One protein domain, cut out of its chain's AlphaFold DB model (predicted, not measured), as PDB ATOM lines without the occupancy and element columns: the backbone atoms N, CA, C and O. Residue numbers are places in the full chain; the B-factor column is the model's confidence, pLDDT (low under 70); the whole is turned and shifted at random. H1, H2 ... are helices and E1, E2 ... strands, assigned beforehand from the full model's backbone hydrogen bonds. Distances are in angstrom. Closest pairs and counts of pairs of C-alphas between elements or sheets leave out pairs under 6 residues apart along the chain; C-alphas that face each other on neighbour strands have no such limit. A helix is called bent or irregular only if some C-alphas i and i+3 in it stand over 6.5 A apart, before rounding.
ATOM      1  N   ILE A   3     136.427 219.359 300.454       79.06
ATOM      2  CA  ILE A   3     137.091 220.487 299.792       79.06
ATOM      3  C   ILE A   3     138.505 220.552 300.365       79.06
ATOM      4  O   ILE A   3     138.677 220.684 301.580       79.06
ATOM      5  N   GLY A   4     139.526 220.437 299.517       74.06
ATOM      6  CA  GLY A   4     140.909 220.430 299.976       74.06
ATOM      7  C   GLY A   4     141.956 220.229 298.888       74.06
ATOM      8  O   GLY A   4     141.598 220.078 297.722       74.06
ATOM      9  N   PRO A   5     143.241 220.235 299.272       74.25
ATOM     10  CA  PRO A   5     143.742 220.361 300.649       74.25
ATOM     11  C   PRO A   5     143.502 221.758 301.263       74.25
ATOM     12  O   PRO A   5     143.575 222.773 300.574       74.25
ATOM     13  N   ARG A   6     143.186 221.813 302.564       77.44
ATOM     14  CA  ARG A   6     143.026 223.048 303.357       77.44
ATOM     15  C   ARG A   6     143.814 222.943 304.659       77.44
ATOM     16  O   ARG A   6     143.823 221.886 305.291       77.44
ATOM     17  N   SER A   7     144.421 224.045 305.084       80.31
ATOM     18  CA  SER A   7     144.938 224.188 306.444       80.31
ATOM     19  C   SER A   7     143.797 224.439 307.433       80.31
ATOM     20  O   SER A   7     142.750 224.980 307.060       80.31
ATOM     21  N   LEU A   8     143.999 224.025 308.684       81.81
ATOM     22  CA  LEU A   8     143.131 224.399 309.797       81.81
ATOM     23  C   LEU A   8     143.301 225.892 310.102       81.81
ATOM     24  O   LEU A   8     144.425 226.349 310.285       81.81
ATOM     25  N   ILE A   9     142.195 226.626 310.197       77.19
ATOM     26  CA  ILE A   9     142.174 228.007 310.687       77.19
ATOM     27  C   ILE A   9     141.840 227.958 312.179       77.19
ATOM     28  O   ILE A   9     140.795 227.420 312.553       77.19
ATOM     29  N   VAL A  10     142.726 228.497 313.020       69.38
ATOM     30  CA  VAL A  10     142.531 228.615 314.474       69.38
ATOM     31  C   VAL A  10     142.157 230.062 314.806       69.38
ATOM     32  O   VAL A  10     142.844 230.987 314.366       69.38
ATOM     33  N   SER A  11     141.069 230.276 315.554       55.53
ATOM     34  CA  SER A  11     140.688 231.606 316.041       55.53
ATOM     35  C   SER A  11     141.746 232.098 317.050       55.53
ATOM     36  O   SER A  11     142.078 231.403 318.005       55.53
ATOM     37  N   GLY A  12     142.350 233.267 316.786       52.31
ATOM     38  CA  GLY A  12     143.375 233.903 317.640       52.31
ATOM     39  C   GLY A  12     144.816 233.950 317.103       52.31
ATOM     40  O   GLY A  12     145.697 234.446 317.797       52.31
ATOM     41  N   GLY A  13     145.086 233.478 315.881       48.94
ATOM     42  CA  GLY A  13     146.411 233.577 315.252       48.94
ATOM     43  C   GLY A  13     146.508 234.698 314.216       48.94
ATOM     44  O   GLY A  13     146.497 234.422 313.015       48.94
ATOM     45  N   ASP A  14     146.657 235.950 314.649       46.81
ATOM     46  CA  ASP A  14     147.002 237.064 313.743       46.81
ATOM     47  C   ASP A  14     148.380 236.864 313.065       46.81
ATOM     48  O   ASP A  14     148.673 237.464 312.032       46.81
ATOM     49  N   GLU A  15     149.206 235.937 313.560       45.19
ATOM     50  CA  GLU A  15     150.542 235.643 313.024       45.19
ATOM     51  C   GLU A  15     150.591 234.666 311.831       45.19
ATOM     52  O   GLU A  15     151.608 234.590 311.142       45.19
ATOM     53  N   GLU A  16     149.514 233.944 311.493       46.50
ATOM     54  CA  GLU A  16     149.517 233.058 310.307       46.50
ATOM     55  C   GLU A  16     149.115 233.767 308.999       46.50
ATOM     56  O   GLU A  16     149.010 233.139 307.942       46.50
ATOM     57  N   LEU A  17     148.940 235.094 309.024       47.28
ATOM     58  CA  LEU A  17     148.677 235.924 307.837       47.28
ATOM     59  C   LEU A  17     149.754 235.810 306.742       47.28
ATOM     60  O   LEU A  17     149.446 236.027 305.572       47.28
ATOM     61  N   GLY A  18     150.984 235.421 307.087       39.44
ATOM     62  CA  GLY A  18     152.103 235.318 306.141       39.44
ATOM     63  C   GLY A  18     152.436 233.909 305.644       39.44
ATOM     64  O   GLY A  18     153.277 233.763 304.760       39.44
ATOM     65  N   ARG A  19     151.816 232.853 306.191       43.16
ATOM     66  CA  ARG A  19     152.213 231.455 305.921       43.16
ATOM     67  C   ARG A  19     151.245 230.667 305.048       43.16
ATOM     68  O   ARG A  19     151.402 229.461 304.918       43.16
ATOM     69  N   SER A  20     150.345 231.332 304.322       45.31
ATOM     70  CA  SER A  20     149.686 230.737 303.144       45.31
ATOM     71  C   SER A  20     150.640 230.659 301.932       45.31
ATOM     72  O   SER A  20     150.253 230.924 300.796       45.31
ATOM     73  N   GLY A  21     151.908 230.339 302.183       43.72
ATOM     74  CA  GLY A  21     152.905 229.943 301.198       43.72
ATOM     75  C   GLY A  21     153.270 228.479 301.425       43.72
ATOM     76  O   GLY A  21     152.831 227.871 302.399       43.72
ATOM     77  N   LEU A  22     154.104 227.919 300.552       44.59
ATOM     78  CA  LEU A  22     154.557 226.514 300.507       44.59
ATOM     79  C   LEU A  22     155.122 225.922 301.828       44.59
ATOM     80  O   LEU A  22     155.498 224.757 301.855       44.59
ATOM     81  N   LEU A  23     155.184 226.701 302.913       40.81
ATOM     82  CA  LEU A  23     155.781 226.379 304.209       40.81
ATOM     83  C   LEU A  23     154.793 226.468 305.389       40.81
ATOM     84  O   LEU A  23     155.228 226.593 306.535       40.81
ATOM     85  N   SER A  24     153.473 226.433 305.159       48.03
ATOM     86  CA  SER A  24     152.527 226.282 306.274       48.03
ATOM     87  C   SER A  24     152.820 224.965 306.999       48.03
ATOM     88  O   SER A  24     152.517 223.886 306.497       48.03
ATOM     89  N   ALA A  25     153.364 225.054 308.214       46.28
ATOM     90  CA  ALA A  25     153.405 223.960 309.184       46.28
ATOM     91  C   ALA A  25     151.999 223.634 309.744       46.28
ATOM     92  O   ALA A  25     151.863 222.943 310.755       46.28
ATOM     93  N   GLY A  26     150.946 224.153 309.106       55.66
ATOM     94  CA  GLY A  26     149.563 223.882 309.432       55.66
ATOM     95  C   GLY A  26     149.205 222.439 309.108       55.66
ATOM     96  O   GLY A  26     149.613 221.861 308.097       55.66
ATOM     97  N   ARG A  27     148.405 221.834 309.984       66.56
ATOM     98  CA  ARG A  27     147.854 220.496 309.766       66.56
ATOM     99  C   ARG A  27     147.082 220.505 308.441       66.56
ATOM    100  O   ARG A  27     146.127 221.264 308.289       66.56
ATOM    101  N   SER A  28     147.509 219.678 307.487       80.44
ATOM    102  CA  SER A  28     146.781 219.473 306.234       80.44
ATOM    103  C   SER A  28     145.517 218.660 306.500       80.44
ATOM    104  O   SER A  28     145.531 217.668 307.242       80.44
ATOM    105  N   GLY A  29     144.412 219.099 305.915       84.75
ATOM    106  CA  GLY A  29     143.123 218.449 306.047       84.75
ATOM    107  C   GLY A  29     142.152 218.892 304.972       84.75
ATOM    108  O   GLY A  29     142.537 219.403 303.917       84.75
ATOM    109  N   VAL A  30     140.876 218.655 305.234       85.31
ATOM    110  CA  VAL A  30     139.794 218.928 304.293       85.31
ATOM    111  C   VAL A  30     138.595 219.515 305.005       85.31
ATOM    112  O   VAL A  30     138.356 219.239 306.175       85.31
ATOM    113  N   GLN A  31     137.810 220.294 304.277       86.19
ATOM    114  CA  GLN A  31     136.496 220.727 304.729       86.19
ATOM    115  C   GLN A  31     135.442 219.702 304.318       86.19
ATOM    116  O   GLN A  31     135.458 219.218 303.186       86.19
ATOM    117  N   VAL A  32     134.536 219.365 305.232       86.06
ATOM    118  CA  VAL A  32     133.482 218.372 305.021       86.06
ATOM    119  C   VAL A  32     132.198 219.055 304.593       86.06
ATOM    120  O   VAL A  32     131.600 219.789 305.369       86.06
ATOM    121  N   VAL A  33     131.739 218.765 303.379       84.44
ATOM    122  CA  VAL A  33     130.478 219.276 302.835       84.44
ATOM    123  C   VAL A  33     129.470 218.142 302.714       84.44
ATOM    124  O   VAL A  33     129.747 217.112 302.081       84.44
ATOM    125  N   THR A  34     128.292 218.356 303.291       83.69
ATOM    126  CA  THR A  34     127.187 217.395 303.297       83.69
ATOM    127  C   THR A  34     125.902 218.092 302.839       83.69
ATOM    128  O   THR A  34     125.674 219.237 303.237       83.69
ATOM    129  N   PRO A  35     125.076 217.452 301.990       84.75
ATOM    130  CA  PRO A  35     123.747 217.963 301.678       84.75
ATOM    131  C   PRO A  35     122.812 217.800 302.886       84.75
ATOM    132  O   PRO A  35     122.817 216.756 303.534       84.75
ATOM    133  N   PHE A  36     122.012 218.824 303.165       85.38
ATOM    134  CA  PHE A  36     120.930 218.813 304.148       85.38
ATOM    135  C   PHE A  36     119.623 219.159 303.448       85.38
ATOM    136  O   PHE A  36     119.599 220.027 302.578       85.38
ATOM    137  N   ARG A  37     118.533 218.504 303.842       87.31
ATOM    138  CA  ARG A  37     117.188 218.876 303.409       87.31
ATOM    139  C   ARG A  37     116.605 219.866 304.406       87.31
ATOM    140  O   ARG A  37     116.686 219.637 305.609       87.31
ATOM    141  N   VAL A  38     116.036 220.959 303.908       86.81
ATOM    142  CA  VAL A  38     115.380 221.954 304.761       86.81
ATOM    143  C   VAL A  38     114.032 221.400 305.218       86.81
ATOM    144  O   VAL A  38     113.216 221.007 304.381       86.81
ATOM    145  N   ALA A  39     113.797 221.377 306.532       86.62
ATOM    146  CA  ALA A  39     112.548 220.903 307.122       86.62
ATOM    147  C   ALA A  39     111.330 221.603 306.492       86.62
ATOM    148  O   ALA A  39     111.330 222.815 306.275       86.62
ATOM    149  N   GLY A  40     110.302 220.827 306.142       83.06
ATOM    150  CA  GLY A  40     109.094 221.343 305.489       83.06
ATOM    151  C   GLY A  40     109.232 221.681 303.997       83.06
ATOM    152  O   GLY A  40     108.270 222.166 303.405       83.06
ATOM    153  N   SER A  41     110.375 221.409 303.356       83.69
ATOM    154  CA  SER A  41     110.552 221.580 301.907       83.69
ATOM    155  C   SER A  41     111.300 220.399 301.277       83.69
ATOM    156  O   SER A  41     112.044 219.690 301.951       83.69
ATOM    157  N   ASP A  42     111.166 220.219 299.962       80.94
ATOM    158  CA  ASP A  42     111.986 219.259 299.199       80.94
ATOM    159  C   ASP A  42     113.315 219.881 298.722       80.94
ATOM    160  O   ASP A  42     114.002 219.356 297.851       80.94
ATOM    161  N   THR A  43     113.682 221.042 299.280       81.75
ATOM    162  CA  THR A  43     114.907 221.745 298.902       81.75
ATOM    163  C   THR A  43     116.095 221.179 299.662       81.75
ATOM    164  O   THR A  43     116.131 221.185 300.896       81.75
ATOM    165  N   GLU A  44     117.109 220.753 298.917       83.88
ATOM    166  CA  GLU A  44     118.407 220.405 299.479       83.88
ATOM    167  C   GLU A  44     119.358 221.602 299.410       83.88
ATOM    168  O   GLU A  44     119.440 222.306 298.403       83.88
ATOM    169  N   ILE A  45     120.105 221.828 300.485       84.38
ATOM    170  CA  ILE A  45     121.157 222.840 300.585       84.38
ATOM    171  C   ILE A  45     122.474 222.173 300.951       84.38
ATOM    172  O   ILE A  45     122.508 221.105 301.565       84.38
ATOM    173  N   LEU A  46     123.587 222.800 300.591       84.69
ATOM    174  CA  LEU A  46     124.905 222.271 300.921       84.69
ATOM    175  C   LEU A  46     125.466 223.003 302.120       84.69
ATOM    176  O   LEU A  46     125.581 224.226 302.108       84.69
ATOM    177  N   VAL A  47     125.860 222.234 303.128       86.69
ATOM    178  CA  VAL A  47     126.421 222.775 304.359       86.69
ATOM    179  C   VAL A  47     127.863 222.308 304.484       86.69
ATOM    180  O   VAL A  47     128.148 221.107 304.545       86.69
ATOM    181  N   ASN A  48     128.787 223.265 304.522       87.88
ATOM    182  CA  ASN A  48     130.133 223.033 305.008       87.88
ATOM    183  C   ASN A  48     130.087 222.896 306.522       87.88
ATOM    184  O   ASN A  48     129.810 223.842 307.256       87.88
ATOM    185  N   ARG A  49     130.372 221.682 306.973       87.38
ATOM    186  CA  ARG A  49     130.374 221.323 308.379       87.38
ATOM    187  C   ARG A  49     131.664 221.695 309.102       87.38
ATOM    188  O   ARG A  49     131.712 221.573 310.318       87.38
ATOM    189  N   GLY A  50     132.709 222.079 308.371       87.81
ATOM    190  CA  GLY A  50     133.995 222.446 308.952       87.81
ATOM    191  C   GLY A  50     135.152 221.533 308.552       87.81
ATOM    192  O   GLY A  50     135.020 220.652 307.703       87.81
ATOM    193  N   TRP A  51     136.314 221.777 309.152       88.50
ATOM    194  CA  TRP A  51     137.583 221.135 308.814       88.50
ATOM    195  C   TRP A  51     137.832 219.848 309.613       88.50
ATOM    196  O   TRP A  51     137.549 219.776 310.810       88.50
ATOM    197  N   VAL A  52     138.410 218.839 308.957       87.19
ATOM    198  CA  VAL A  52     138.944 217.619 309.578       87.19
ATOM    199  C   VAL A  52     140.372 217.340 309.098       87.19
ATOM    200  O   VAL A  52     140.687 217.601 307.932       87.19
ATOM    201  N   PRO A  53     141.235 216.748 309.943       86.50
ATOM    202  CA  PRO A  53     142.541 216.265 309.508       86.50
ATOM    203  C   PRO A  53     142.417 215.213 308.403       86.50
ATOM    204  O   PRO A  53     141.483 214.413 308.405       86.50
ATOM    205  N   THR A  54     143.423 215.114 307.528       82.06
ATOM    206  CA  THR A  54     143.463 214.105 306.449       82.06
ATOM    207  C   THR A  54     143.271 212.670 306.958       82.06
ATOM    208  O   THR A  54     142.620 211.854 306.311       82.06
ATOM    209  N   LYS A  55     143.768 212.367 308.162       81.88
ATOM    210  CA  LYS A  55     143.623 211.049 308.801       81.88
ATOM    211  C   LYS A  55     142.186 210.730 309.241       81.88
ATOM    212  O   LYS A  55     141.864 209.564 309.428       81.88
ATOM    213  N   MET A  56     141.333 211.746 309.393       80.88
ATOM    214  CA  MET A  56     139.942 211.633 309.855       80.88
ATOM    215  C   MET A  56     138.925 211.923 308.739       80.88
ATOM    216  O   MET A  56     137.781 212.298 309.000       80.88
ATOM    217  N   MET A  57     139.328 211.771 307.473       78.88
ATOM    218  CA  MET A  57     138.408 211.942 306.345       78.88
ATOM    219  C   MET A  57     137.294 210.897 306.333       78.88
ATOM    220  O   MET A  57     136.174 211.203 305.933       78.88
ATOM    221  N   ALA A  58     137.576 209.657 306.736       79.94
ATOM    222  CA  ALA A  58     136.593 208.584 306.667       79.94
ATOM    223  C   ALA A  58     135.438 208.833 307.662       79.94
ATOM    224  O   ALA A  58     135.703 209.048 308.847       79.94
ATOM    225  N   PRO A  59     134.159 208.755 307.237       79.56
ATOM    226  CA  PRO A  59     133.005 208.942 308.121       79.56
ATOM    227  C   PRO A  59     133.027 208.062 309.379       79.56
ATOM    228  O   PRO A  59     132.599 208.518 310.438       79.56
ATOM    229  N   SER A  60     133.574 206.847 309.269       80.25
ATOM    230  CA  SER A  60     133.738 205.879 310.362       80.25
ATOM    231  C   SER A  60     134.675 206.355 311.472       80.25
ATOM    232  O   SER A  60     134.507 205.958 312.617       80.25
ATOM    233  N   THR A  61     135.629 207.237 311.163       79.81
ATOM    234  CA  THR A  61     136.580 207.790 312.144       79.81
ATOM    235  C   THR A  61     136.012 208.970 312.939       79.81
ATOM    236  O   THR A  61     136.682 209.499 313.821       79.81
ATOM    237  N   ARG A  62     134.778 209.396 312.633       76.50
ATOM    238  CA  ARG A  62     134.133 210.590 313.199       76.50
ATOM    239  C   ARG A  62     132.659 210.359 313.549       76.50
ATOM    240  O   ARG A  62     131.816 211.202 313.247       76.50
ATOM    241  N   GLN A  63     132.355 209.215 314.166       75.75
ATOM    242  CA  GLN A  63     130.983 208.811 314.517       75.75
ATOM    243  C   GLN A  63     130.274 209.825 315.422       75.75
ATOM    244  O   GLN A  63     129.134 210.167 315.147       75.75
ATOM    245  N   GLN A  64     130.971 210.385 316.417       71.44
ATOM    246  CA  GLN A  64     130.415 211.408 317.321       71.44
ATOM    247  C   GLN A  64     129.939 212.669 316.586       71.44
ATOM    248  O   GLN A  64     129.015 213.338 317.025       71.44
ATOM    249  N   GLY A  65     130.551 212.985 315.442       72.19
ATOM    250  CA  GLY A  65     130.138 214.101 314.605       72.19
ATOM    251  C   GLY A  65     129.038 213.751 313.603       72.19
ATOM    252  O   GLY A  65     128.593 214.645 312.885       72.19
ATOM    253  N   GLN A  66     128.640 212.490 313.435       80.06
ATOM    254  CA  GLN A  66     127.534 212.157 312.534       80.06
ATOM    255  C   GLN A  66     126.224 212.461 313.246       80.06
ATOM    256  O   GLN A  66     125.837 211.766 314.175       80.06
ATOM    257  N   ILE A  67     125.580 213.542 312.819       75.38
ATOM    258  CA  ILE A  67     124.257 213.913 313.295       75.38
ATOM    259  C   ILE A  67     123.199 213.219 312.445       75.38
ATOM    260  O   ILE A  67     123.285 213.230 311.215       75.38
ATOM    261  N   GLU A  68     122.218 212.628 313.118       76.62
ATOM    262  CA  GLU A  68     121.019 212.040 312.524       76.62
ATOM    263  C   GLU A  68     119.791 212.817 313.015       76.62
ATOM    264  O   GLU A  68     119.783 213.312 314.144       76.62
ATOM    265  N   GLY A  69     118.768 212.948 312.170       82.50
ATOM    266  CA  GLY A  69     117.534 213.672 312.493       82.50
ATOM    267  C   GLY A  69     117.544 215.155 312.108       82.50
ATOM    268  O   GLY A  69     118.331 215.593 311.269       82.50
ATOM    269  N   GLU A  70     116.618 215.907 312.698       82.94
ATOM    270  CA  GLU A  70     116.423 217.341 312.469       82.94
ATOM    271  C   GLU A  70     117.305 218.163 313.417       82.94
ATOM    272  O   GLU A  70     117.377 217.869 314.610       82.94
ATOM    273  N   HIS A  71     118.005 219.165 312.878       83.06
ATOM    274  CA  HIS A  71     118.956 219.996 313.623       83.06
ATOM    275  C   HIS A  71     118.879 221.447 313.163       83.06
ATOM    276  O   HIS A  71     118.846 221.715 311.960       83.06
ATOM    277  N   ASP A  72     118.959 222.369 314.119       86.31
ATOM    278  CA  ASP A  72     119.097 223.795 313.839       86.31
ATOM    279  C   ASP A  72     120.540 224.127 313.450       86.31
ATOM    280  O   ASP A  72     121.494 223.868 314.187       86.31
ATOM    281  N   ILE A  73     120.705 224.707 312.262       84.88
ATOM    282  CA  ILE A  73     122.008 225.019 311.673       84.88
ATOM    283  C   ILE A  73     122.148 226.533 311.552       84.88
ATOM    284  O   ILE A  73     121.438 227.175 310.779       84.88
ATOM    285  N   VAL A  74     123.124 227.097 312.264       87.44
ATOM    286  CA  VAL A  74     123.500 228.511 312.153       87.44
ATOM    287  C   VAL A  74     124.798 228.629 311.359       87.44
ATOM    288  O   VAL A  74     125.793 227.951 311.628       87.44
ATOM    289  N   GLY A  75     124.798 229.492 310.345       87.69
ATOM    290  CA  GLY A  75     125.937 229.626 309.452       87.69
ATOM    291  C   GLY A  75     125.879 230.841 308.539       87.69
ATOM    292  O   GLY A  75     124.900 231.581 308.500       87.69
ATOM    293  N   VAL A  76     126.957 231.035 307.786       86.81
ATOM    294  CA  VAL A  76     127.114 232.123 306.819       86.81
ATOM    295  C   VAL A  76     126.806 231.603 305.423       86.81
ATOM    296  O   VAL A  76     127.440 230.662 304.944       86.81
ATOM    297  N   VAL A  77     125.858 232.243 304.739       86.81
ATOM    298  CA  VAL A  77     125.563 231.937 303.336       86.81
ATOM    299  C   VAL A  77     126.695 232.467 302.462       86.81
ATOM    300  O   VAL A  77     127.023 233.654 302.497       86.81
ATOM    301  N   ARG A  78     127.285 231.595 301.642       78.38
ATOM    302  CA  ARG A  78     128.291 231.972 300.647       78.38
ATOM    303  C   ARG A  78     127.708 231.820 299.254       78.38
ATOM    304  O   ARG A  78     127.096 230.809 298.914       78.38
ATOM    305  N   ARG A  79     127.937 232.836 298.428       70.75
ATOM    306  CA  ARG A  79     127.648 232.756 296.998       70.75
ATOM    307  C   ARG A  79     128.641 231.821 296.320       70.75
ATOM    308  O   ARG A  79     129.814 231.782 296.690       70.75
ATOM    309  N   THR A  80     128.163 231.107 295.308       66.31
ATOM    310  CA  THR A  80     129.000 230.300 294.420       66.31
ATOM    311  C   THR A  80     130.061 231.189 293.777       66.31
ATOM    312  O   THR A  80     129.741 232.216 293.181       66.31
ATOM    313  N   GLU A  81     131.326 230.807 293.919       66.38
ATOM    314  CA  GLU A  81     132.446 231.512 293.301       66.38
ATOM    315  C   GLU A  81     132.704 230.930 291.910       66.38
ATOM    316  O   GLU A  81     132.839 229.714 291.753       66.38
ATOM    317  N   THR A  82     132.789 231.792 290.899       63.28
ATOM    318  CA  THR A  82     133.120 231.371 289.535       63.28
ATOM    319  C   THR A  82     134.578 230.925 289.461       63.28
ATOM    320  O   THR A  82     135.482 231.611 289.938       63.28
ATOM    321  N   ARG A  83     134.826 229.779 288.824       68.31
ATOM    322  CA  ARG A  83     136.183 229.281 288.579       68.31
ATOM    323  C   ARG A  83     136.986 230.255 287.701       68.31
ATOM    324  O   ARG A  83     136.507 230.712 286.667       68.31
ATOM    325  N   SER A  84     138.245 230.495 288.075       68.12
ATOM    326  CA  SER A  84     139.216 231.216 287.238       68.12
ATOM    327  C   SER A  84     139.662 230.375 286.034       68.12
ATOM    328  O   SER A  84     139.824 229.158 286.145       68.12
ATOM    329  N   GLN A  85     139.929 231.027 284.900       70.69
ATOM    330  CA  GLN A  85     140.334 230.386 283.639       70.69
ATOM    331  C   GLN A  85     141.598 229.511 283.753       70.69
ATOM    332  O   GLN A  85     141.719 228.516 283.047       70.69
ATOM    333  N   PHE A  86     142.509 229.840 284.677       73.50
ATOM    334  CA  PHE A  86     143.782 229.130 284.869       73.50
ATOM    335  C   PHE A  86     143.722 228.016 285.921       73.50
ATOM    336  O   PHE A  86     144.717 227.336 286.157       73.50
ATOM    337  N   MET A  87     142.578 227.816 286.581       66.06
ATOM    338  CA  MET A  87     142.417 226.681 287.491       66.06
ATOM    339  C   MET A  87     142.198 225.396 286.691       66.06
ATOM    340  O   MET A  87     141.417 225.431 285.740       66.06
ATOM    341  N   PRO A  88     142.792 224.255 287.087       70.31
ATOM    342  CA  PRO A  88     142.438 222.947 286.544       70.31
ATOM    343  C   PRO A  88     140.947 222.639 286.718       70.31
ATOM    344  O   PRO A  88     140.296 223.127 287.645       70.31
ATOM    345  N   ALA A  89     140.394 221.824 285.820       67.44
ATOM    346  CA  ALA A  89     139.035 221.331 285.985       67.44
ATOM    347  C   ALA A  89     138.963 220.295 287.106       67.44
ATOM    348  O   ALA A  89     139.854 219.457 287.241       67.44
ATOM    349  N   ASN A  90     137.880 220.334 287.884       66.00
ATOM    350  CA  ASN A  90     137.551 219.233 288.782       66.00
ATOM    351  C   ASN A  90     137.268 217.993 287.917       66.00
ATOM    352  O   ASN A  90     136.514 218.089 286.946       66.00
ATOM    353  N   SER A  91     137.875 216.845 288.231       57.56
ATOM    354  CA  SER A  91     137.584 215.609 287.500       57.56
ATOM    355  C   SER A  91     136.239 215.033 287.951       57.56
ATOM    356  O   SER A  91     135.949 214.963 289.143       57.56
ATOM    357  N   SER A  92     135.404 214.620 286.995       51.62
ATOM    358  CA  SER A  92     134.114 213.978 287.277       51.62
ATOM    359  C   SER A  92     134.223 212.457 287.465       51.62
ATOM    360  O   SER A  92     133.321 211.855 288.030       51.62
ATOM    361  N   THR A  93     135.311 211.834 287.006       47.31
ATOM    362  CA  THR A  93     135.417 210.371 286.835       47.31
ATOM    363  C   THR A  93     135.951 209.622 288.052       47.31
ATOM    364  O   THR A  93     135.656 208.447 288.242       47.31
ATOM    365  N   THR A  94     136.746 210.269 288.894       42.72
ATOM    366  CA  THR A  94     137.246 209.658 290.130       42.72
ATOM    367  C   THR A  94     136.396 210.192 291.270       42.72
ATOM    368  O   THR A  94     135.974 211.343 291.198       42.72
ATOM    369  N   ASN A  95     136.172 209.399 292.322       48.72
ATOM    370  CA  ASN A  95     135.690 209.826 293.646       48.72
ATOM    371  C   ASN A  95     136.639 210.877 294.279       48.72
ATOM    372  O   ASN A  95     137.056 210.753 295.430       48.72
ATOM    373  N   ASN A  96     137.021 211.911 293.528       48.56
ATOM    374  CA  ASN A  96     137.854 213.028 293.913       48.56
ATOM    375  C   ASN A  96     136.967 213.979 294.688       48.56
ATOM    376  O   ASN A  96     136.561 215.061 294.284       48.56
ATOM    377  N   MET A  97     136.733 213.485 295.882       54.09
ATOM    378  CA  MET A  97     136.295 214.076 297.115       54.09
ATOM    379  C   MET A  97     137.112 215.326 297.510       54.09
ATOM    380  O   MET A  97     137.088 215.688 298.670       54.09
ATOM    381  N   PHE A  98     137.833 215.970 296.586       53.94
ATOM    382  CA  PHE A  98     138.666 217.151 296.775       53.94
ATOM    383  C   PHE A  98     138.317 218.183 295.707       53.94
ATOM    384  O   PHE A  98     138.802 218.131 294.577       53.94
ATOM    385  N   LEU A  99     137.461 219.129 296.070       65.62
ATOM    386  CA  LEU A  99     137.210 220.306 295.246       65.62
ATOM    387  C   LEU A  99     138.222 221.396 295.621       65.62
ATOM    388  O   LEU A  99     138.392 221.706 296.801       65.62
ATOM    389  N   TYR A 100     138.880 221.990 294.622       57.31
ATOM    390  CA  TYR A 100     139.835 223.087 294.838       57.31
ATOM    391  C   TYR A 100     139.129 224.411 295.186       57.31
ATOM    392  O   TYR A 100     139.681 225.257 295.894       57.31
ATOM    393  N   ARG A 101     137.893 224.596 294.701       64.38
ATOM    394  CA  ARG A 101     137.038 225.771 294.932       64.38
ATOM    395  C   ARG A 101     135.553 225.403 294.903       64.38
ATOM    396  O   ARG A 101     135.165 224.319 294.479       64.38
ATOM    397  N   LEU A 102     134.747 226.374 295.319       61.09
ATOM    398  CA  LEU A 102     133.294 226.356 295.458       61.09
ATOM    399  C   LEU A 102     132.501 226.380 294.136       61.09
ATOM    400  O   LEU A 102     131.337 226.771 294.147       61.09
ATOM    401  N   ASP A 103     133.055 225.884 293.022       64.88
ATOM    402  CA  ASP A 103     132.275 225.589 291.800       64.88
ATOM    403  C   ASP A 103     131.480 224.277 291.967       64.88
ATOM    404  O   ASP A 103     131.503 223.347 291.154       64.88
ATOM    405  N   LEU A 104     130.856 224.162 293.138       64.56
ATOM    406  CA  LEU A 104     130.297 222.939 293.672       64.56
ATOM    407  C   LEU A 104     129.025 222.604 292.902       64.56
ATOM    408  O   LEU A 104     128.902 221.500 292.400       64.56
ATOM    409  N   PHE A 105     128.149 223.582 292.672       64.38
ATOM    410  CA  PHE A 105     126.893 223.385 291.945       64.38
ATOM    411  C   PHE A 105     127.079 222.956 290.490       64.38
ATOM    412  O   PHE A 105     126.366 222.071 290.028       64.38
ATOM    413  N   ARG A 106     128.062 223.516 289.776       61.69
ATOM    414  CA  ARG A 106     128.349 223.115 288.390       61.69
ATOM    415  C   ARG A 106     128.961 221.721 288.326       61.69
ATOM    416  O   ARG A 106     128.604 220.931 287.457       61.69
ATOM    417  N   THR A 107     129.844 221.408 289.275       60.75
ATOM    418  CA  THR A 107     130.426 220.067 289.406       60.75
ATOM    419  C   THR A 107     129.349 219.043 289.792       60.75
ATOM    420  O   THR A 107     129.308 217.958 289.222       60.75
ATOM    421  N   LEU A 108     128.425 219.404 290.687       61.47
ATOM    422  CA  LEU A 108     127.300 218.572 291.119       61.47
ATOM    423  C   LEU A 108     126.261 218.344 290.035       61.47
ATOM    424  O   LEU A 108     125.773 217.224 289.919       61.47
ATOM    425  N   ALA A 109     125.963 219.354 289.219       57.28
ATOM    426  CA  ALA A 109     125.094 219.195 288.060       57.28
ATOM    427  C   ALA A 109     125.624 218.107 287.108       57.28
ATOM    428  O   ALA A 109     124.836 217.337 286.566       57.28
ATOM    429  N   GLY A 110     126.952 217.996 286.968       55.56
ATOM    430  CA  GLY A 110     127.604 216.923 286.211       55.56
ATOM    431  C   GLY A 110     127.719 215.581 286.949       55.56
ATOM    432  O   GLY A 110     127.837 214.552 286.297       55.56
ATOM    433  N   TRP A 111     127.690 215.575 288.288       52.75
ATOM    434  CA  TRP A 111     127.886 214.375 289.120       52.75
ATOM    435  C   TRP A 111     126.593 213.664 289.524       52.75
ATOM    436  O   TRP A 111     126.579 212.446 289.660       52.75
ATOM    437  N   ARG A 112     125.524 214.418 289.786       51.69
ATOM    438  CA  ARG A 112     124.268 213.890 290.340       51.69
ATOM    439  C   ARG A 112     123.056 214.086 289.437       51.69
ATOM    440  O   ARG A 112     121.980 213.621 289.792       51.69
ATOM    441  N   GLY A 113     123.216 214.735 288.281       48.16
ATOM    442  CA  GLY A 113     122.075 215.302 287.572       48.16
ATOM    443  C   GLY A 113     121.496 216.451 288.402       48.16
ATOM    444  O   GLY A 113     121.359 216.369 289.618       48.16
ATOM    445  N   ALA A 114     121.232 217.584 287.771       51.56
ATOM    446  CA  ALA A 114     120.806 218.810 288.440       51.56
ATOM    447  C   ALA A 114     119.361 218.744 288.994       51.56
ATOM    448  O   ALA A 114     118.512 219.524 288.578       51.56
ATOM    449  N   ALA A 115     119.060 217.830 289.914       49.66
ATOM    450  CA  ALA A 115     117.712 217.621 290.432       49.66
ATOM    451  C   ALA A 115     117.673 217.814 291.957       49.66
ATOM    452  O   ALA A 115     117.863 216.870 292.715       49.66
ATOM    453  N   GLY A 116     117.444 219.055 292.402       56.94
ATOM    454  CA  GLY A 116     116.883 219.328 293.737       56.94
ATOM    455  C   GLY A 116     117.723 220.170 294.702       56.94
ATOM    456  O   GLY A 116     117.169 220.729 295.646       56.94
ATOM    457  N   THR A 117     119.036 220.327 294.486       65.56
ATOM    458  CA  THR A 117     119.851 221.170 295.379       65.56
ATOM    459  C   THR A 117     119.768 222.638 294.962       65.56
ATOM    460  O   THR A 117     120.229 223.008 293.879       65.56
ATOM    461  N   ALA A 118     119.205 223.490 295.819       72.12
ATOM    462  CA  ALA A 118     119.203 224.932 295.602       72.12
ATOM    463  C   ALA A 118     120.646 225.468 295.575       72.12
ATOM    464  O   ALA A 118     121.493 224.926 296.287       72.12
ATOM    465  N   PRO A 119     120.947 226.543 294.815       74.25
ATOM    466  CA  PRO A 119     122.281 227.149 294.710       74.25
ATOM    467  C   PRO A 119     122.685 227.916 295.986       74.25
ATOM    468  O   PRO A 119     123.105 229.072 295.938       74.25
ATOM    469  N   VAL A 120     122.523 227.278 297.142       78.25
ATOM    470  CA  VAL A 120     122.765 227.808 298.478       78.25
ATOM    471  C   VAL A 120     123.835 226.957 299.143       78.25
ATOM    472  O   VAL A 120     123.654 225.760 299.380       78.25
ATOM    473  N   PHE A 121     124.967 227.592 299.430       83.81
ATOM    474  CA  PHE A 121     126.053 227.000 300.192       83.81
ATOM    475  C   PHE A 121     126.186 227.724 301.527       83.81
ATOM    476  O   PHE A 121     126.375 228.940 301.563       83.81
ATOM    477  N   LEU A 122     126.096 226.977 302.617       87.19
ATOM    478  CA  LEU A 122     126.175 227.488 303.978       87.19
ATOM    479  C   LEU A 122     127.485 227.033 304.619       87.19
ATOM    480  O   LEU A 122     127.869 225.877 304.473       87.19
ATOM    481  N   ASP A 123     128.166 227.915 305.345       87.75
ATOM    482  CA  ASP A 123     129.301 227.543 306.191       87.75
ATOM    483  C   ASP A 123     128.918 227.623 307.664       87.75
ATOM    484  O   ASP A 123     128.425 228.664 308.099       87.75
ATOM    485  N   LEU A 124     129.128 226.545 308.422       87.56
ATOM    486  CA  LEU A 124     128.791 226.511 309.845       87.56
ATOM    487  C   LEU A 124     129.542 227.599 310.613       87.56
ATOM    488  O   LEU A 124     130.769 227.724 310.512       87.56
ATOM    489  N   ALA A 125     128.796 228.353 311.420       84.12
ATOM    490  CA  ALA A 125     129.365 229.340 312.319       84.12
ATOM    491  C   ALA A 125     130.169 228.663 313.443       84.12
ATOM    492  O   ALA A 125     129.926 227.509 313.814       84.12
TER     493      ALA A 125
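Overview. This is residues 3 to 125 of the 184 residues of the protein "SURF1-like protein" of Amphibalanus amphitrite (UniProt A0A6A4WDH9). A strongly twisted five-stranded sheet, curled like part of a barrel, is built round the long hairpin of E2 and E3, and the short helix H3 lies across one of its faces. H1 and H2 lie away from the sheet, H1 within the loop that joins E1 to E2 and H2 after E3, and a long stretch without a named element, residues 79 to 103, leads from E4 to H3. The printed part has 123 residues with three named helices and five named strands, in the order E1, H1, E2, E3, H2, E4, H3, E5; the mixed sheet runs E1, E2, E3, E5, E4. The class is mixed, helices and strands, with 58 residues in named elements, under half of those printed. The whole is compact, with a radius of gyration of the C-alphas of 15.7 A, and rounded, spanning 45 by 37 by 27 A.

Arrangement. Edge strand E1, residues 3 to 7, is antiparallel to E2, residues 28 to 37, with N 3 and O 31 2.9 A apart, within hydrogen-bond range. H1, residues 14 to 18, is not on the sheet. E2 and E3, residues 44 to 53, form an antiparallel hairpin, with N 36 and O 45 at 2.8 A. H2, residues 59 to 65, is not on the sheet. E5, residues 117 to 124, bends by 67 degrees at residue 120; it is parallel to E3, with N 48 and O 122 at 2.8 A, and antiparallel to edge strand E4, residues 75 to 78, with N 76 and O 123 at 2.8 A. H3, residues 104 to 112, is on the sheet at a height of 9.3 A, over E3, and runs across the strands, at 76 degrees to E3 on the local plane. The closest C-alphas of H3 and E5, those of Phe 105 and Pro 119, are 6.6 A apart. In H3 every O i to N i+4 pair is within hydrogen-bond range; H1 has 0 of 1 and H2 0 of 3, beside O i to N i+3 counts of 0 of 2 and 2 of 4.

Along the chain. E1 begins at C-alpha 3, (137.091, 220.487, 299.792), and is 10.9 A long. H1 measures 9.3 A and is irregular, with C-alphas 15 and 18 7.1 A apart. E2 is 29.7 A long and E3 26.5 A. H2 measures 8.8 A and is irregular, with C-alphas 61 and 64 8.8 A apart. E4 is 9.4 A long, H3 11.4 A and E5 17.8 A, ending at C-alpha 124, (128.791, 226.511, 309.845).

Size, cuts and confidence. The two C-alphas farthest apart, those of Leu 23 and Gly 40, are 47.0 A from each other. The printed part has no cut, and the link from E4 to H3 is long. The mean pLDDT of the printed part is 70.4; residues 10 to 27, 80 to 84, 87 and 89 to 117 are under 70.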